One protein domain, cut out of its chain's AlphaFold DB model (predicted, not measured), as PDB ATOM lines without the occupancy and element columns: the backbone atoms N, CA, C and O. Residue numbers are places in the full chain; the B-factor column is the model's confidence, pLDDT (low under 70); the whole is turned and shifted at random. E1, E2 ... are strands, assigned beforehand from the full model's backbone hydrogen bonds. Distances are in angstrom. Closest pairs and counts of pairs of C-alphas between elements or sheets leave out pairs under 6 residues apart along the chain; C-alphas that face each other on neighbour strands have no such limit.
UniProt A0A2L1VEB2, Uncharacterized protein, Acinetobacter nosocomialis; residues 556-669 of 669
ATOM      1  N   LYS A 556      82.909 155.360 147.255       44.97
ATOM      2  CA  LYS A 556      84.049 154.455 147.415       44.97
ATOM      3  C   LYS A 556      85.234 154.881 146.569       44.97
ATOM      4  O   LYS A 556      85.142 154.891 145.343       44.97
ATOM      5  N   ASP A 557      86.360 155.130 147.224       36.59
ATOM      6  CA  ASP A 557      87.684 154.909 146.655       36.59
ATOM      7  C   ASP A 557      87.802 153.427 146.272       36.59
ATOM      8  O   ASP A 557      88.197 152.585 147.079       36.59
ATOM      9  N   PHE A 558      87.411 153.055 145.050       41.88
ATOM     10  CA  PHE A 558      87.835 151.762 144.528       41.88
ATOM     11  C   PHE A 558      89.345 151.877 144.364       41.88
ATOM     12  O   PHE A 558      89.809 152.635 143.514       41.88
ATOM     13  N   LEU A 559      90.118 151.179 145.197       40.00
ATOM     14  CA  LEU A 559      91.572 151.133 145.076       40.00
ATOM     15  C   LEU A 559      91.956 150.582 143.691       40.00
ATOM     16  O   LEU A 559      91.942 149.386 143.423       40.00
ATOM     17  N   SER A 560      92.191 151.542 142.803       42.38
ATOM     18  CA  SER A 560      93.039 151.641 141.619       42.38
ATOM     19  C   SER A 560      93.176 150.512 140.587       42.38
ATOM     20  O   SER A 560      93.880 150.756 139.614       42.38
ATOM     21  N   ASN A 561      92.561 149.330 140.708       43.66
ATOM     22  CA  ASN A 561      92.917 148.206 139.816       43.66
ATOM     23  C   ASN A 561      91.741 147.419 139.200       43.66
ATOM     24  O   ASN A 561      91.986 146.532 138.387       43.66
ATOM     25  N   ILE A 562      90.480 147.711 139.547       50.94
ATOM     26  CA  ILE A 562      89.313 147.037 138.944       50.94
ATOM     27  C   ILE A 562      88.795 147.866 137.769       50.94
ATOM     28  O   ILE A 562      88.537 149.060 137.919       50.94
ATOM     29  N   ILE A 563      88.626 147.218 136.618       57.94
ATOM     30  CA  ILE A 563      87.995 147.791 135.431       57.94
ATOM     31  C   ILE A 563      86.489 147.510 135.488       57.94
ATOM     32  O   ILE A 563      86.071 146.354 135.480       57.94
ATOM     33  N   THR A 564      85.664 148.555 135.519       63.19
ATOM     34  CA  THR A 564      84.225 148.432 135.255       63.19
ATOM     35  C   THR A 564      84.001 148.489 133.749       63.19
ATOM     36  O   THR A 564      84.259 149.527 133.146       63.19
ATOM     37  N   LEU A 565      83.503 147.412 133.138       63.47
ATOM     38  CA  LEU A 565      82.970 147.468 131.776       63.47
ATOM     39  C   LEU A 565      81.492 147.886 131.853       63.47
ATOM     40  O   LEU A 565      80.698 147.150 132.424       63.47
ATOM     41  N   HIS A 566      81.117 149.057 131.339       66.69
ATOM     42  CA  HIS A 566      79.741 149.565 131.413       66.69
ATOM     43  C   HIS A 566      79.011 149.399 130.075       66.69
ATOM     44  O   HIS A 566      79.368 150.057 129.098       66.69
ATOM     45  N   SER A 567      77.969 148.565 130.058       62.41
ATOM     46  CA  SER A 567      77.136 148.270 128.884       62.41
ATOM     47  C   SER A 567      75.645 148.532 129.141       62.41
ATOM     48  O   SER A 567      74.817 147.755 128.691       62.41
ATOM     49  N   GLY A 568      75.285 149.537 129.948       63.69
ATOM     50  CA  GLY A 568      73.892 149.840 130.334       63.69
ATOM     51  C   GLY A 568      73.414 151.214 129.849       63.69
ATOM     52  O   GLY A 568      74.075 151.836 129.034       63.69
ATOM     53  N   TRP A 569      72.275 151.701 130.355       64.50
ATOM     54  CA  TRP A 569      71.796 153.084 130.158       64.50
ATOM     55  C   TRP A 569      72.424 154.043 131.188       64.50
ATOM     56  O   TRP A 569      73.108 153.583 132.099       64.50
ATOM     57  N   THR A 570      72.201 155.362 131.052       63.53
ATOM     58  CA  THR A 570      72.827 156.417 131.879       63.53
ATOM     59  C   THR A 570      72.997 156.032 133.348       63.53
ATOM     60  O   THR A 570      72.019 155.772 134.047       63.53
ATOM     61  N   ALA A 571      74.238 156.060 133.829       67.06
ATOM     62  CA  ALA A 571      74.596 155.541 135.140       67.06
ATOM     63  C   ALA A 571      75.512 156.503 135.901       67.06
ATOM     64  O   ALA A 571      76.408 157.126 135.336       67.06
ATOM     65  N   SER A 572      75.292 156.625 137.210       74.88
ATOM     66  CA  SER A 572      76.147 157.426 138.091       74.88
ATOM     67  C   SER A 572      77.512 156.754 138.257       74.88
ATOM     68  O   SER A 572      77.578 155.616 138.724       74.88
ATOM     69  N   SER A 573      78.603 157.472 137.974       74.44
ATOM     70  CA  SER A 573      79.970 156.976 138.182       74.44
ATOM     71  C   SER A 573      80.236 156.604 139.634       74.44
ATOM     72  O   SER A 573      81.043 155.717 139.880       74.44
ATOM     73  N   ARG A 574      79.518 157.205 140.599       67.50
ATOM     74  CA  ARG A 574      79.633 156.885 142.035       67.50
ATOM     75  C   ARG A 574      79.373 155.414 142.370       67.50
ATOM     76  O   ARG A 574      79.833 154.956 143.410       67.50
ATOM     77  N   ASN A 575      78.672 154.692 141.495       57.72
ATOM     78  CA  ASN A 575      78.424 153.262 141.649       57.72
ATOM     79  C   ASN A 575      79.527 152.409 140.992       57.72
ATOM     80  O   ASN A 575      79.485 151.197 141.091       57.72
ATOM     81  N   MET A 576      80.503 153.003 140.308       69.06
ATOM     82  CA  MET A 576      81.495 152.313 139.474       69.06
ATOM     83  C   MET A 576      82.914 152.423 140.043       69.06
ATOM     84  O   MET A 576      83.193 153.285 140.886       69.06
ATOM     85  N   ALA A 577      83.826 151.579 139.545       67.19
ATOM     86  CA  ALA A 577      85.249 151.647 139.871       67.19
ATOM     87  C   ALA A 577      85.915 152.933 139.349       67.19
ATOM     88  O   ALA A 577      85.349 153.657 138.532       67.19
ATOM     89  N   ASN A 578      87.145 153.211 139.796       74.00
ATOM     90  CA  ASN A 578      87.896 154.378 139.321       74.00
ATOM     91  C   ASN A 578      88.280 154.253 137.837       74.00
ATOM     92  O   ASN A 578      88.459 155.270 137.178       74.00
ATOM     93  N   TYR A 579      88.399 153.030 137.310       77.44
ATOM     94  CA  TYR A 579      88.661 152.760 135.896       77.44
ATOM     95  C   TYR A 579      87.393 152.221 135.248       77.44
ATOM     96  O   TYR A 579      86.933 151.132 135.590       77.44
ATOM     97  N   ILE A 580      86.834 152.975 134.308       78.88
ATOM     98  CA  ILE A 580      85.565 152.653 133.663       78.88
ATOM     99  C   ILE A 580      85.809 152.573 132.162       78.88
ATOM    100  O   ILE A 580      86.213 153.545 131.535       78.88
ATOM    101  N   TRP A 581      85.556 151.414 131.575       81.75
ATOM    102  CA  TRP A 581      85.547 151.227 130.135       81.75
ATOM    103  C   TRP A 581      84.099 151.060 129.689       81.75
ATOM    104  O   TRP A 581      83.427 150.104 130.045       81.75
ATOM    105  N   GLN A 582      83.579 152.016 128.942       80.69
ATOM    106  CA  GLN A 582      82.243 151.943 128.385       80.69
ATOM    107  C   GLN A 582      82.254 151.070 127.128       80.69
ATOM    108  O   GLN A 582      83.088 151.279 126.249       80.69
ATOM    109  N   ASP A 583      81.327 150.120 127.040       77.50
ATOM    110  CA  ASP A 583      81.067 149.312 125.847       77.50
ATOM    111  C   ASP A 583      79.609 149.536 125.406       77.50
ATOM    112  O   ASP A 583      78.693 148.875 125.901       77.50
ATOM    113  N   PRO A 584      79.358 150.504 124.506       73.06
ATOM    114  CA  PRO A 584      78.014 150.833 124.040       73.06
ATOM    115  C   PRO A 584      77.400 149.776 123.107       73.06
ATOM    116  O   PRO A 584      76.307 150.003 122.600       73.06
ATOM    117  N   SER A 585      78.046 148.623 122.874       70.38
ATOM    118  CA  SER A 585      77.566 147.603 121.924       70.38
ATOM    119  C   SER A 585      76.186 147.005 122.245       70.38
ATOM    120  O   SER A 585      75.589 146.373 121.372       70.38
ATOM    121  N   ILE A 586      75.643 147.229 123.450       63.25
ATOM    122  CA  ILE A 586      74.270 146.842 123.800       63.25
ATOM    123  C   ILE A 586      73.203 147.709 123.109       63.25
ATOM    124  O   ILE A 586      72.092 147.230 122.869       63.25
ATOM    125  N   ASP A 587      73.508 148.978 122.793       62.59
ATOM    126  CA  ASP A 587      72.565 149.880 122.126       62.59
ATOM    127  C   ASP A 587      72.579 149.600 120.626       62.59
ATOM    128  O   ASP A 587      73.125 150.335 119.804       62.59
ATOM    129  N   THR A 588      71.926 148.500 120.266       60.84
ATOM    130  CA  THR A 588      71.769 148.069 118.875       60.84
ATOM    131  C   THR A 588      70.944 149.044 118.025       60.84
ATOM    132  O   THR A 588      70.930 148.910 116.801       60.84
ATOM    133  N   SER A 589      70.274 150.033 118.640       65.31
ATOM    134  CA  SER A 589      69.458 151.035 117.941       65.31
ATOM    135  C   SER A 589      70.263 152.246 117.462       65.31
ATOM    136  O   SER A 589      69.840 152.934 116.531       65.31
ATOM    137  N   GLY A 590      71.406 152.526 118.106       60.97
ATOM    138  CA  GLY A 590      72.254 153.691 117.853       60.97
ATOM    139  C   GLY A 590      71.598 155.049 118.139       60.97
ATOM    140  O   GLY A 590      72.162 156.086 117.780       60.97
ATOM    141  N   ALA A 591      70.408 155.068 118.745       61.72
ATOM    142  CA  ALA A 591      69.576 156.261 118.864       61.72
ATOM    143  C   ALA A 591      69.867 157.099 120.119       61.72
ATOM    144  O   ALA A 591      69.395 158.231 120.208       61.72
ATOM    145  N   SER A 592      70.613 156.574 121.096       67.44
ATOM    146  CA  SER A 592      70.776 157.221 122.398       67.44
ATOM    147  C   SER A 592      72.226 157.227 122.871       67.44
ATOM    148  O   SER A 592      72.950 156.242 122.780       67.44
ATOM    149  N   ALA A 593      72.668 158.362 123.408       74.31
ATOM    150  CA  ALA A 593      73.942 158.428 124.107       74.31
ATOM    151  C   ALA A 593      73.802 157.783 125.491       74.31
ATOM    152  O   ALA A 593      72.994 158.214 126.315       74.31
ATOM    153  N   ILE A 594      74.611 156.760 125.750       76.44
ATOM    154  CA  ILE A 594      74.790 156.205 127.090       76.44
ATOM    155  C   ILE A 594      75.791 157.103 127.822       76.44
ATOM    156  O   ILE A 594      76.925 157.246 127.359       76.44
ATOM    157  N   TYR A 595      75.384 157.694 128.947       84.88
ATOM    158  CA  TYR A 595      76.230 158.590 129.740       84.88
ATOM    159  C   TYR A 595      76.721 157.955 131.038       84.88
ATOM    160  O   TYR A 595      75.948 157.371 131.796       84.88
ATOM    161  N   ILE A 596      77.986 158.206 131.361       87.38
ATOM    162  CA  ILE A 596      78.517 158.035 132.710       87.38
ATOM    163  C   ILE A 596      78.444 159.393 133.420       87.38
ATOM    164  O   ILE A 596      79.209 160.315 133.128       87.38
ATOM    165  N   ALA A 597      77.487 159.533 134.337       88.81
ATOM    166  CA  ALA A 597      77.214 160.772 135.056       88.81
ATOM    167  C   ALA A 597      78.126 160.919 136.280       88.81
ATOM    168  O   ALA A 597      78.036 160.139 137.226       88.81
ATOM    169  N   THR A 598      78.974 161.948 136.287       90.50
ATOM    170  CA  THR A 598      80.039 162.145 137.293       90.50
ATOM    171  C   THR A 598      79.804 163.304 138.255       90.50
ATOM    172  O   THR A 598      80.639 163.603 139.110       90.50
ATOM    173  N   ALA A 599      78.639 163.950 138.167       85.38
ATOM    174  CA  ALA A 599      78.272 165.030 139.075       85.38
ATOM    175  C   ALA A 599      78.313 164.553 140.537       85.38
ATOM    176  O   ALA A 599      77.778 163.495 140.863       85.38
ATOM    177  N   ASN A 600      78.910 165.349 141.428       81.69
ATOM    178  CA  ASN A 600      79.147 165.020 142.843       81.69
ATOM    179  C   ASN A 600      79.982 163.741 143.082       81.69
ATOM    180  O   ASN A 600      79.872 163.134 144.146       81.69
ATOM    181  N   ASP A 601      80.784 163.309 142.107       80.25
ATOM    182  CA  ASP A 601      81.816 162.284 142.281       80.25
ATOM    183  C   ASP A 601      83.195 162.948 142.295       80.25
ATOM    184  O   ASP A 601      83.635 163.480 141.279       80.25
ATOM    185  N   TYR A 602      83.851 162.954 143.456       85.75
ATOM    186  CA  TYR A 602      85.101 163.689 143.680       85.75
ATOM    187  C   TYR A 602      86.350 162.802 143.641       85.75
ATOM    188  O   TYR A 602      87.435 163.232 144.037       85.75
ATOM    189  N   ARG A 603      86.197 161.555 143.186       83.44
ATOM    190  CA  ARG A 603      87.302 160.613 143.003       83.44
ATOM    191  C   ARG A 603      88.078 160.949 141.736       83.44
ATOM    192  O   ARG A 603      87.548 161.558 140.807       83.44
ATOM    193  N   ARG A 604      89.331 160.500 141.676       86.69
ATOM    194  CA  ARG A 604      90.095 160.484 140.427       86.69
ATOM    195  C   ARG A 604      89.632 159.302 139.578       86.69
ATOM    196  O   ARG A 604      89.826 158.150 139.961       86.69
ATOM    197  N   LEU A 605      89.001 159.604 138.449       87.31
ATOM    198  CA  LEU A 605      88.407 158.645 137.524       87.31
ATOM    199  C   LEU A 605      89.206 158.587 136.225       87.31
ATOM    200  O   LEU A 605      89.696 159.604 135.742       87.31
ATOM    201  N   LYS A 606      89.274 157.401 135.626       89.06
ATOM    202  CA  LYS A 606      89.744 157.160 134.266       89.06
ATOM    203  C   LYS A 606      88.636 156.464 133.488       89.06
ATOM    204  O   LYS A 606      88.369 155.288 133.716       89.06
ATOM    205  N   ILE A 607      87.997 157.192 132.580       90.88
ATOM    206  CA  ILE A 607      86.862 156.703 131.794       90.88
ATOM    207  C   ILE A 607      87.265 156.604 130.326       90.88
ATOM    208  O   ILE A 607      87.869 157.534 129.801       90.88
ATOM    209  N   GLY A 608      86.947 155.503 129.651       90.12
ATOM    210  CA  GLY A 608      87.298 155.304 128.247       90.12
ATOM    211  C   GLY A 608      86.346 154.405 127.471       90.12
ATOM    212  O   GLY A 608      85.429 153.825 128.037       90.12
ATOM    213  N   LEU A 609      86.575 154.275 126.165       86.94
ATOM    214  CA  LEU A 609      85.806 153.419 125.255       86.94
ATOM    215  C   LEU A 609      86.497 152.060 125.079       86.94
ATOM    216  O   LEU A 609      87.646 152.009 124.646       86.94
ATOM    217  N   ALA A 610      85.821 150.961 125.423       81.88
ATOM    218  CA  ALA A 610      86.428 149.631 125.494       81.88
ATOM    219  C   ALA A 610      86.994 149.163 124.140       81.88
ATOM    220  O   ALA A 610      86.360 149.341 123.099       81.88
ATOM    221  N   ASN A 611      88.152 148.492 124.154       77.44
ATOM    222  CA  ASN A 611      88.812 147.973 122.942       77.44
ATOM    223  C   ASN A 611      87.991 146.906 122.197       77.44
ATOM    224  O   ASN A 611      88.217 146.672 121.014       77.44
ATOM    225  N   THR A 612      87.062 146.249 122.890       69.88
ATOM    226  CA  THR A 612      86.174 145.208 122.353       69.88
ATOM    227  C   THR A 612      84.896 145.765 121.731       69.88
ATOM    228  O   THR A 612      84.086 144.993 121.222       69.88
ATOM    229  N   THR A 613      84.699 147.085 121.775       71.62
ATOM    230  CA  THR A 613      83.462 147.729 121.327       71.62
ATOM    231  C   THR A 613      83.278 147.573 119.819       71.62
ATOM    232  O   THR A 613      84.156 147.932 119.032       71.62
ATOM    233  N   THR A 614      82.080 147.157 119.405       73.75
ATOM    234  CA  THR A 614      81.590 147.408 118.040       73.75
ATOM    235  C   THR A 614      80.790 148.705 118.103       73.75
ATOM    236  O   THR A 614      79.807 148.759 118.839       73.75
ATOM    237  N   ILE A 615      81.228 149.782 117.439       65.75
ATOM    238  CA  ILE A 615      80.578 151.095 117.595       65.75
ATOM    239  C   ILE A 615      79.199 151.058 116.933       65.75
ATOM    240  O   ILE A 615      79.069 151.220 115.721       65.75
ATOM    241  N   VAL A 616      78.173 150.865 117.755       61.69
ATOM    242  CA  VAL A 616      76.764 151.044 117.415       61.69
ATOM    243  C   VAL A 616      76.270 152.158 118.349       61.69
ATOM    244  O   VAL A 616      76.168 151.949 119.550       61.69
ATOM    245  N   GLY A 617      76.131 153.395 117.849       66.25
ATOM    246  CA  GLY A 617      75.735 154.574 118.649       66.25
ATOM    247  C   GLY A 617      76.812 155.658 118.851       66.25
ATOM    248  O   GLY A 617      77.733 155.809 118.046       66.25
ATOM    249  N   GLN A 618      76.678 156.468 119.914       75.25
ATOM    250  CA  GLN A 618      77.480 157.693 120.133       75.25
ATOM    251  C   GLN A 618      78.848 157.477 120.819       75.25
ATOM    252  O   GLN A 618      79.542 158.444 121.116       75.25
ATOM    253  N   GLY A 619      79.282 156.232 121.037       84.56
ATOM    254  CA  GLY A 619      80.565 155.932 121.687       84.56
ATOM    255  C   GLY A 619      80.513 156.069 123.215       84.56
ATOM    256  O   GLY A 619      79.510 155.711 123.832       84.56
ATOM    257  N   CYS A 620      81.600 156.549 123.825       88.06
ATOM    258  CA  CYS A 620      81.693 156.794 125.265       88.06
ATOM    259  C   CYS A 620      81.346 158.255 125.583       88.06
ATOM    260  O   CYS A 620      81.914 159.165 124.976       88.06
ATOM    261  N   ASN A 621      80.431 158.471 126.536       90.25
ATOM    262  CA  ASN A 621      79.945 159.800 126.915       90.25
ATOM    263  C   ASN A 621      80.034 159.992 128.431       90.25
ATOM    264  O   ASN A 621      79.584 159.149 129.209       90.25
ATOM    265  N   ILE A 622      80.576 161.128 128.853       93.31
ATOM    266  CA  ILE A 622      80.770 161.517 130.249       93.31
ATOM    267  C   ILE A 622      79.981 162.801 130.483       93.31
ATOM    268  O   ILE A 622      80.108 163.738 129.701       93.31
ATOM    269  N   SER A 623      79.201 162.875 131.560       93.12
ATOM    270  CA  SER A 623      78.485 164.096 131.957       93.12
ATOM    271  C   SER A 623      78.797 164.502 133.397       93.12
ATOM    272  O   SER A 623      79.364 163.729 134.173       93.12
ATOM    273  N   GLY A 624      78.442 165.733 133.775       92.00
ATOM    274  CA  GLY A 624      78.651 166.250 135.134       92.00
ATOM    275  C   GLY A 624      80.048 166.819 135.396       92.00
ATOM    276  O   GLY A 624      80.427 166.974 136.557       92.00
ATOM    277  N   LEU A 625      80.794 167.137 134.334       94.12
ATOM    278  CA  LEU A 625      82.090 167.809 134.407       94.12
ATOM    279  C   LEU A 625      81.916 169.319 134.661       94.12
ATOM    280  O   LEU A 625      80.851 169.901 134.461       94.12
ATOM    281  N   ARG A 626      82.986 169.970 135.112       93.94
ATOM    282  CA  ARG A 626      83.120 171.423 135.294       93.94
ATOM    283  C   ARG A 626      84.501 171.882 134.827       93.94
ATOM    284  O   ARG A 626      85.273 172.453 135.601       93.94
ATOM    285  N   ILE A 627      84.843 171.618 133.567       93.31
ATOM    286  CA  ILE A 627      86.125 172.047 132.984       93.31
ATOM    287  C   ILE A 627      85.983 173.504 132.533       93.31
ATOM    288  O   ILE A 627      85.190 173.809 131.646       93.31
ATOM    289  N   ARG A 628      86.717 174.428 133.158       88.88
ATOM    290  CA  ARG A 628      86.572 175.872 132.909       88.88
ATOM    291  C   ARG A 628      87.093 176.267 131.518       88.88
ATOM    292  O   ARG A 628      88.236 175.966 131.183       88.88
ATOM    293  N   LYS A 629      86.278 176.990 130.746       88.50
ATOM    294  CA  LYS A 629      86.632 177.596 129.451       88.50
ATOM    295  C   LYS A 629      87.342 178.941 129.652       88.50
ATOM    296  O   LYS A 629      87.249 179.562 130.713       88.50
ATOM    297  N   ALA A 630      88.024 179.419 128.610       86.88
ATOM    298  CA  ALA A 630      88.728 180.707 128.633       86.88
ATOM    299  C   ALA A 630      87.789 181.911 128.855       86.88
ATOM    300  O   ALA A 630      88.197 182.903 129.453       86.88
ATOM    301  N   ASP A 631      86.532 181.808 128.422       89.62
ATOM    302  CA  ASP A 631      85.499 182.842 128.581       89.62
ATOM    303  C   ASP A 631      84.807 182.830 129.960       89.62
ATOM    304  O   ASP A 631      83.942 183.660 130.233       89.62
ATOM    305  N   GLY A 632      85.188 181.904 130.848       85.25
ATOM    306  CA  GLY A 632      84.611 181.756 132.185       85.25
ATOM    307  C   GLY A 632      83.403 180.819 132.282       85.25
ATOM    308  O   GLY A 632      82.981 180.537 133.405       85.25
ATOM    309  N   SER A 633      82.884 180.300 131.164       91.25
ATOM    310  CA  SER A 633      81.894 179.213 131.148       91.25
ATOM    311  C   SER A 633      82.555 177.840 131.384       91.25
ATOM    312  O   SER A 633      83.759 177.764 131.639       91.25
ATOM    313  N   TYR A 634      81.793 176.740 131.349       92.50
ATOM    314  CA  TYR A 634      82.297 175.385 131.627       92.50
ATOM    315  C   TYR A 634      81.905 174.404 130.524       92.50
ATOM    316  O   TYR A 634      80.797 174.496 130.003       92.50
ATOM    317  N   TYR A 635      82.798 173.472 130.184       94.75
ATOM    318  CA  TYR A 635      82.409 172.228 129.522       94.75
ATOM    319  C   TYR A 635      81.821 171.289 130.579       94.75
ATOM    320  O   TYR A 635      82.435 171.089 131.638       94.75
ATOM    321  N   THR A 636      80.640 170.748 130.299       94.56
ATOM    322  CA  THR A 636      79.886 169.879 131.215       94.56
ATOM    323  C   THR A 636      79.869 168.421 130.783       94.56
ATOM    324  O   THR A 636      79.571 167.550 131.607       94.56
ATOM    325  N   GLU A 637      80.225 168.150 129.527       94.50
ATOM    326  CA  GLU A 637      80.238 166.809 128.950       94.50
ATOM    327  C   GLU A 637      81.512 166.558 128.127       94.50
ATOM    328  O   GLU A 637      82.188 167.488 127.673       94.50
ATOM    329  N   ALA A 638      81.866 165.280 127.980       94.62
ATOM    330  CA  ALA A 638      82.969 164.818 127.146       94.62
ATOM    331  C   ALA A 638      82.568 163.547 126.386       94.62
ATOM    332  O   ALA A 638      81.971 162.638 126.959       94.62
ATOM    333  N   HIS A 639      82.935 163.468 125.108       92.81
ATOM    334  CA  HIS A 639      82.495 162.411 124.198       92.81
ATOM    335  C   HIS A 639      83.660 161.855 123.378       92.81
ATOM    336  O   HIS A 639      84.499 162.619 122.892       92.81
ATOM    337  N   THR A 640      83.687 160.542 123.151       91.88
ATOM    338  CA  THR A 640      84.634 159.905 122.226       91.88
ATOM    339  C   THR A 640      84.020 158.731 121.468       91.88
ATOM    340  O   THR A 640      83.287 157.918 122.021       91.88
ATOM    341  N   GLN A 641      84.383 158.601 120.192       89.50
ATOM    342  CA  GLN A 641      84.136 157.409 119.366       89.50
ATOM    343  C   GLN A 641      85.443 156.684 119.007       89.50
ATOM    344  O   GLN A 641      85.452 155.752 118.209       89.50
ATOM    345  N   SER A 642      86.578 157.119 119.558       89.56
ATOM    346  CA  SER A 642      87.874 156.514 119.268       89.56
ATOM    347  C   SER A 642      88.056 155.276 120.152       89.56
ATOM    348  O   SER A 642      88.128 155.383 121.373       89.56
ATOM    349  N   ILE A 643      88.072 154.084 119.544       86.62
ATOM    350  CA  ILE A 643      88.221 152.810 120.271       86.62
ATOM    351  C   ILE A 643      89.518 152.839 121.090       86.62
ATOM    352  O   ILE A 643      90.585 153.153 120.560       86.62
ATOM    353  N   GLY A 644      89.419 152.531 122.384       82.81
ATOM    354  CA  GLY A 644      90.541 152.571 123.322       82.81
ATOM    355  C   GLY A 644      90.888 153.960 123.863       82.81
ATOM    356  O   GLY A 644      91.814 154.075 124.670       82.81
ATOM    357  N   ALA A 645      90.173 155.016 123.455       91.62
ATOM    358  CA  ALA A 645      90.335 156.353 124.016       91.62
ATOM    359  C   ALA A 645      89.958 156.385 125.497       91.62
ATOM    360  O   ALA A 645      89.034 155.695 125.919       91.62
ATOM    361  N   TRP A 646      90.649 157.210 126.281       94.12
ATOM    362  CA  TRP A 646      90.366 157.403 127.703       94.12
ATOM    363  C   TRP A 646      90.619 158.848 128.135       94.12
ATOM    364  O   TRP A 646      91.441 159.545 127.540       94.12
ATOM    365  N   LEU A 647      89.926 159.275 129.186       95.56
ATOM    366  CA  LEU A 647      90.048 160.564 129.857       95.56
ATOM    367  C   LEU A 647      90.226 160.320 131.358       95.56
ATOM    368  O   LEU A 647      89.426 159.617 131.974       95.56
ATOM    369  N   GLU A 648      91.273 160.894 131.945       95.19
ATOM    370  CA  GLU A 648      91.567 160.812 133.376       95.19
ATOM    371  C   GLU A 648      91.374 162.178 134.042       95.19
ATOM    372  O   GLU A 648      92.018 163.157 133.657       95.19
ATOM    373  N   PHE A 649      90.491 162.252 135.037       95.06
ATOM    374  CA  PHE A 649      90.056 163.510 135.642       95.06
ATOM    375  C   PHE A 649      89.587 163.350 137.094       95.06
ATOM    376  O   PHE A 649      89.374 162.241 137.576       95.06
ATOM    377  N   GLN A 650      89.397 164.469 137.792       93.56
ATOM    378  CA  GLN A 650      88.775 164.535 139.116       93.56
ATOM    379  C   GLN A 650      87.901 165.785 139.219       93.56
ATOM    380  O   GLN A 650      88.357 166.892 138.931       93.56
ATOM    381  N   ASN A 651      86.648 165.632 139.652       92.25
ATOM    382  CA  ASN A 651      85.825 166.784 140.021       92.25
ATOM    383  C   ASN A 651      86.203 167.241 141.434       92.25
ATOM    384  O   ASN A 651      86.358 166.417 142.331       92.25
ATOM    385  N   ASN A 652      86.307 168.549 141.662       88.81
ATOM    386  CA  ASN A 652      86.574 169.093 142.993       88.81
ATOM    387  C   ASN A 652      85.283 169.578 143.663       88.81
ATOM    388  O   ASN A 652      84.443 170.212 143.020       88.81
ATOM    389  N   GLN A 653      85.130 169.328 144.966       83.62
ATOM    390  CA  GLN A 653      83.967 169.790 145.726       83.62
ATOM    391  C   GLN A 653      83.873 171.322 145.687       83.62
ATOM    392  O   GLN A 653      84.774 172.026 146.134       83.62
ATOM    393  N   GLY A 654      82.794 171.846 145.093       77.38
ATOM    394  CA  GLY A 654      82.615 173.285 144.855       77.38
ATOM    395  C   GLY A 654      83.556 173.898 143.803       77.38
ATOM    396  O   GLY A 654      83.419 175.080 143.491       77.38
ATOM    397  N   GLY A 655      84.465 173.112 143.217       85.81
ATOM    398  CA  GLY A 655      85.519 173.557 142.302       85.81
ATOM    399  C   GLY A 655      85.341 173.100 140.851       85.81
ATOM    400  O   GLY A 655      84.261 172.659 140.443       85.81
ATOM    401  N   ASN A 656      86.420 173.245 140.075       92.25
ATOM    402  CA  ASN A 656      86.519 172.807 138.677       92.25
ATOM    403  C   ASN A 656      86.899 171.324 138.593       92.25
ATOM    404  O   ASN A 656      87.483 170.772 139.529       92.25
ATOM    405  N   THR A 657      86.643 170.712 137.442       94.69
ATOM    406  CA  THR A 657      87.255 169.435 137.067       94.69
ATOM    407  C   THR A 657      88.713 169.648 136.681       94.69
ATOM    408  O   THR A 657      89.012 170.487 135.829       94.69
ATOM    409  N   GLU A 658      89.608 168.873 137.282       94.38
ATOM    410  CA  GLU A 658      91.012 168.772 136.893       94.38
ATOM    411  C   GLU A 658      91.201 167.565 135.968       94.38
ATOM    412  O   GLU A 658      90.701 166.482 136.262       94.38
ATOM    413  N   VAL A 659      91.895 167.749 134.841       93.62
ATOM    414  CA  VAL A 659      92.207 166.680 133.877       93.62
ATOM    415  C   VAL A 659      93.686 166.338 134.004       93.62
ATOM    416  O   VAL A 659      94.540 167.206 133.835       93.62
ATOM    417  N   PHE A 660      93.989 165.072 134.276       93.56
ATOM    418  CA  PHE A 660      95.353 164.583 134.498       93.56
ATOM    419  C   PHE A 660      95.965 163.936 133.257       93.56
ATOM    420  O   PHE A 660      97.186 163.864 133.136       93.56
ATOM    421  N   GLY A 661      95.134 163.468 132.326       93.25
ATOM    422  CA  GLY A 661      95.597 162.859 131.089       93.25
ATOM    423  C   GLY A 661      94.449 162.473 130.167       93.25
ATOM    424  O   GLY A 661      93.309 162.315 130.601       93.25
ATOM    425  N   GLN A 662      94.761 162.294 128.887       94.75
ATOM    426  CA  GLN A 662      93.830 161.760 127.898       94.75
ATOM    427  C   GLN A 662      94.579 160.991 126.805       94.75
ATOM    428  O   GLN A 662      95.746 161.269 126.522       94.75
ATOM    429  N   TYR A 663      93.885 160.066 126.154       94.31
ATOM    430  CA  TYR A 663      94.324 159.362 124.951       94.31
ATOM    431  C   TYR A 663      93.147 159.218 123.986       94.31
ATOM    432  O   TYR A 663      92.007 159.048 124.421       94.31
ATOM    433  N   GLY A 664      93.431 159.252 122.683       91.19
ATOM    434  CA  GLY A 664      92.414 159.286 121.633       91.19
ATOM    435  C   GLY A 664      91.738 160.656 121.497       91.19
ATOM    436  O   GLY A 664      92.100 161.625 122.166       91.19
ATOM    437  N   THR A 665      90.778 160.754 120.580       93.31
ATOM    438  CA  THR A 665      90.075 162.014 120.287       93.31
ATOM    439  C   THR A 665      88.863 162.189 121.198       93.31
ATOM    440  O   THR A 665      87.990 161.323 121.216       93.31
ATOM    441  N   TRP A 666      88.783 163.326 121.893       94.38
ATOM    442  CA  TRP A 666      87.658 163.708 122.751       94.38
ATOM    443  C   TRP A 666      87.046 165.037 122.305       94.38
ATOM    444  O   TRP A 666      87.769 165.981 121.984       94.38
ATOM    445  N   SER A 667      85.716 165.105 122.302       93.50
ATOM    446  CA  SER A 667      84.943 166.334 122.105       93.50
ATOM    447  C   SER A 667      84.374 166.790 123.444       93.50
ATOM    448  O   SER A 667      83.806 165.971 124.158       93.50
ATOM    449  N   PHE A 668      84.510 168.072 123.774       93.06
ATOM    450  CA  PHE A 668      84.018 168.659 125.023       93.06
ATOM    451  C   PHE A 668      82.951 169.712 124.710       93.06
ATOM    452  O   PHE A 668      83.178 170.564 123.844       93.06
ATOM    453  N   THR A 669      81.813 169.666 125.406       90.25
ATOM    454  CA  THR A 669      80.636 170.532 125.171       90.25
ATOM    455  C   THR A 669      80.263 171.355 126.397       90.25
ATOM    456  O   THR A 669      80.270 170.818 127.531       90.25
TER     457      THR A 669
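What this domain is: This is residues 556 to 669 of the 669 residues of an uncharacterized protein of Acinetobacter nosocomialis (UniProt A0A2L1VEB2). The domain is a sandwich: a twisted sheet of five strands, E1 E2 E4 E7 E8, has a smaller sheet of three, E3 E5 E6, face to face with it, their strands crossed at 29 degrees. E1, at one edge of the large sheet, is apart from the strands of the small one; at the other edge E8 comes close to the bent strand E5, and short pairings of residues 571 to 572 and 667 to 668 add to the small sheet at its two edges. The printed part has 114 residues, with no named helix and eight named strands, E1 to E8 in order along the chain; both sheets are mixed. The class is all strand, though under half of the residues, 46 of 114, are in named elements. The whole is compact, with a radius of gyration of the C-alphas of 13.2 A and spans of 37 by 34 by 22 A.

Where its parts are: In the large sheet, E1 is residues 563 to 566, 9.3 A long, and begins with C-alpha 563 at (87.995, 147.791, 135.431). E2 is residues 579 to 582, 9.9 A. E4 is residues 604 to 609, 17.3 A, and E7 is residues 646 to 651, 16.1 A. E8 is residues 657 to 663, 17.3 A, and ends with C-alpha 663 at (94.324, 159.362, 124.951). In the small sheet, E3 is residues 595 to 597, 5.8 A. E5, residues 620 to 628, is the longest strand by residues, 21.1 A from C-alpha 620 at (81.693, 156.794, 125.265) to C-alpha 628, and it bends by 77 degrees at residue 624. E6 is residues 634 to 640, 18.3 A.

How they stand to each other: The large sheet runs E1 E2 E4 E7 E8, with E1 and E8 as edge strands. E1 and E2 are parallel, at 28 degrees, with N 566 and O 581 2.8 A apart, within hydrogen-bond range. E2 and E4 are parallel, at 27 degrees, with N 582 and O 608 at 2.7 A. E4 and E7 are antiparallel, at 150 degrees, with N 605 and O 649 at 2.8 A. E7 and E8 form an antiparallel hairpin, at 171 degrees, with N 648 and O 661 at 2.8 A. From edge to edge the strands' lines turn by 92 degrees. The small sheet runs E3 E5 E6. E3 and E5 are parallel, at 42 degrees, with N 596 and O 621 at 2.8 A. E5 and E6 form an antiparallel hairpin, at 155 degrees, with N 622 and O 638 at 2.8 A. Between the sheets, which form the sandwich, 51 pairs of C-alphas are within 10 A, and the best planes of the parts that face each other are 7 degrees apart. The closest C-alphas of E5 and E8 are those of Arg 626 and Thr 657, 4.9 A, and those of E4 and E5 are Leu 609 and Cys 620, 5.3 A. E6 and E7 are near each other, with 5 pairs of C-alphas within 10 A. Residues 571 to 572 pair parallel with residues 596 to 597 of E3, and residues 667 to 668 pair antiparallel with residues 638 to 639 of E6.

The domain as a whole: The two C-alphas farthest apart, those of Thr 588 and Asp 631, are 38.6 A from each other. The printed part has no cut and ends at Thr 669, the chain's last residue. The links E1 to E2 and E2 to E3 are long, 12 residues each. The mean pLDDT of the printed part is 79.7; 31 residues are under 70, among them residues 556 to 571 and 586 to 592.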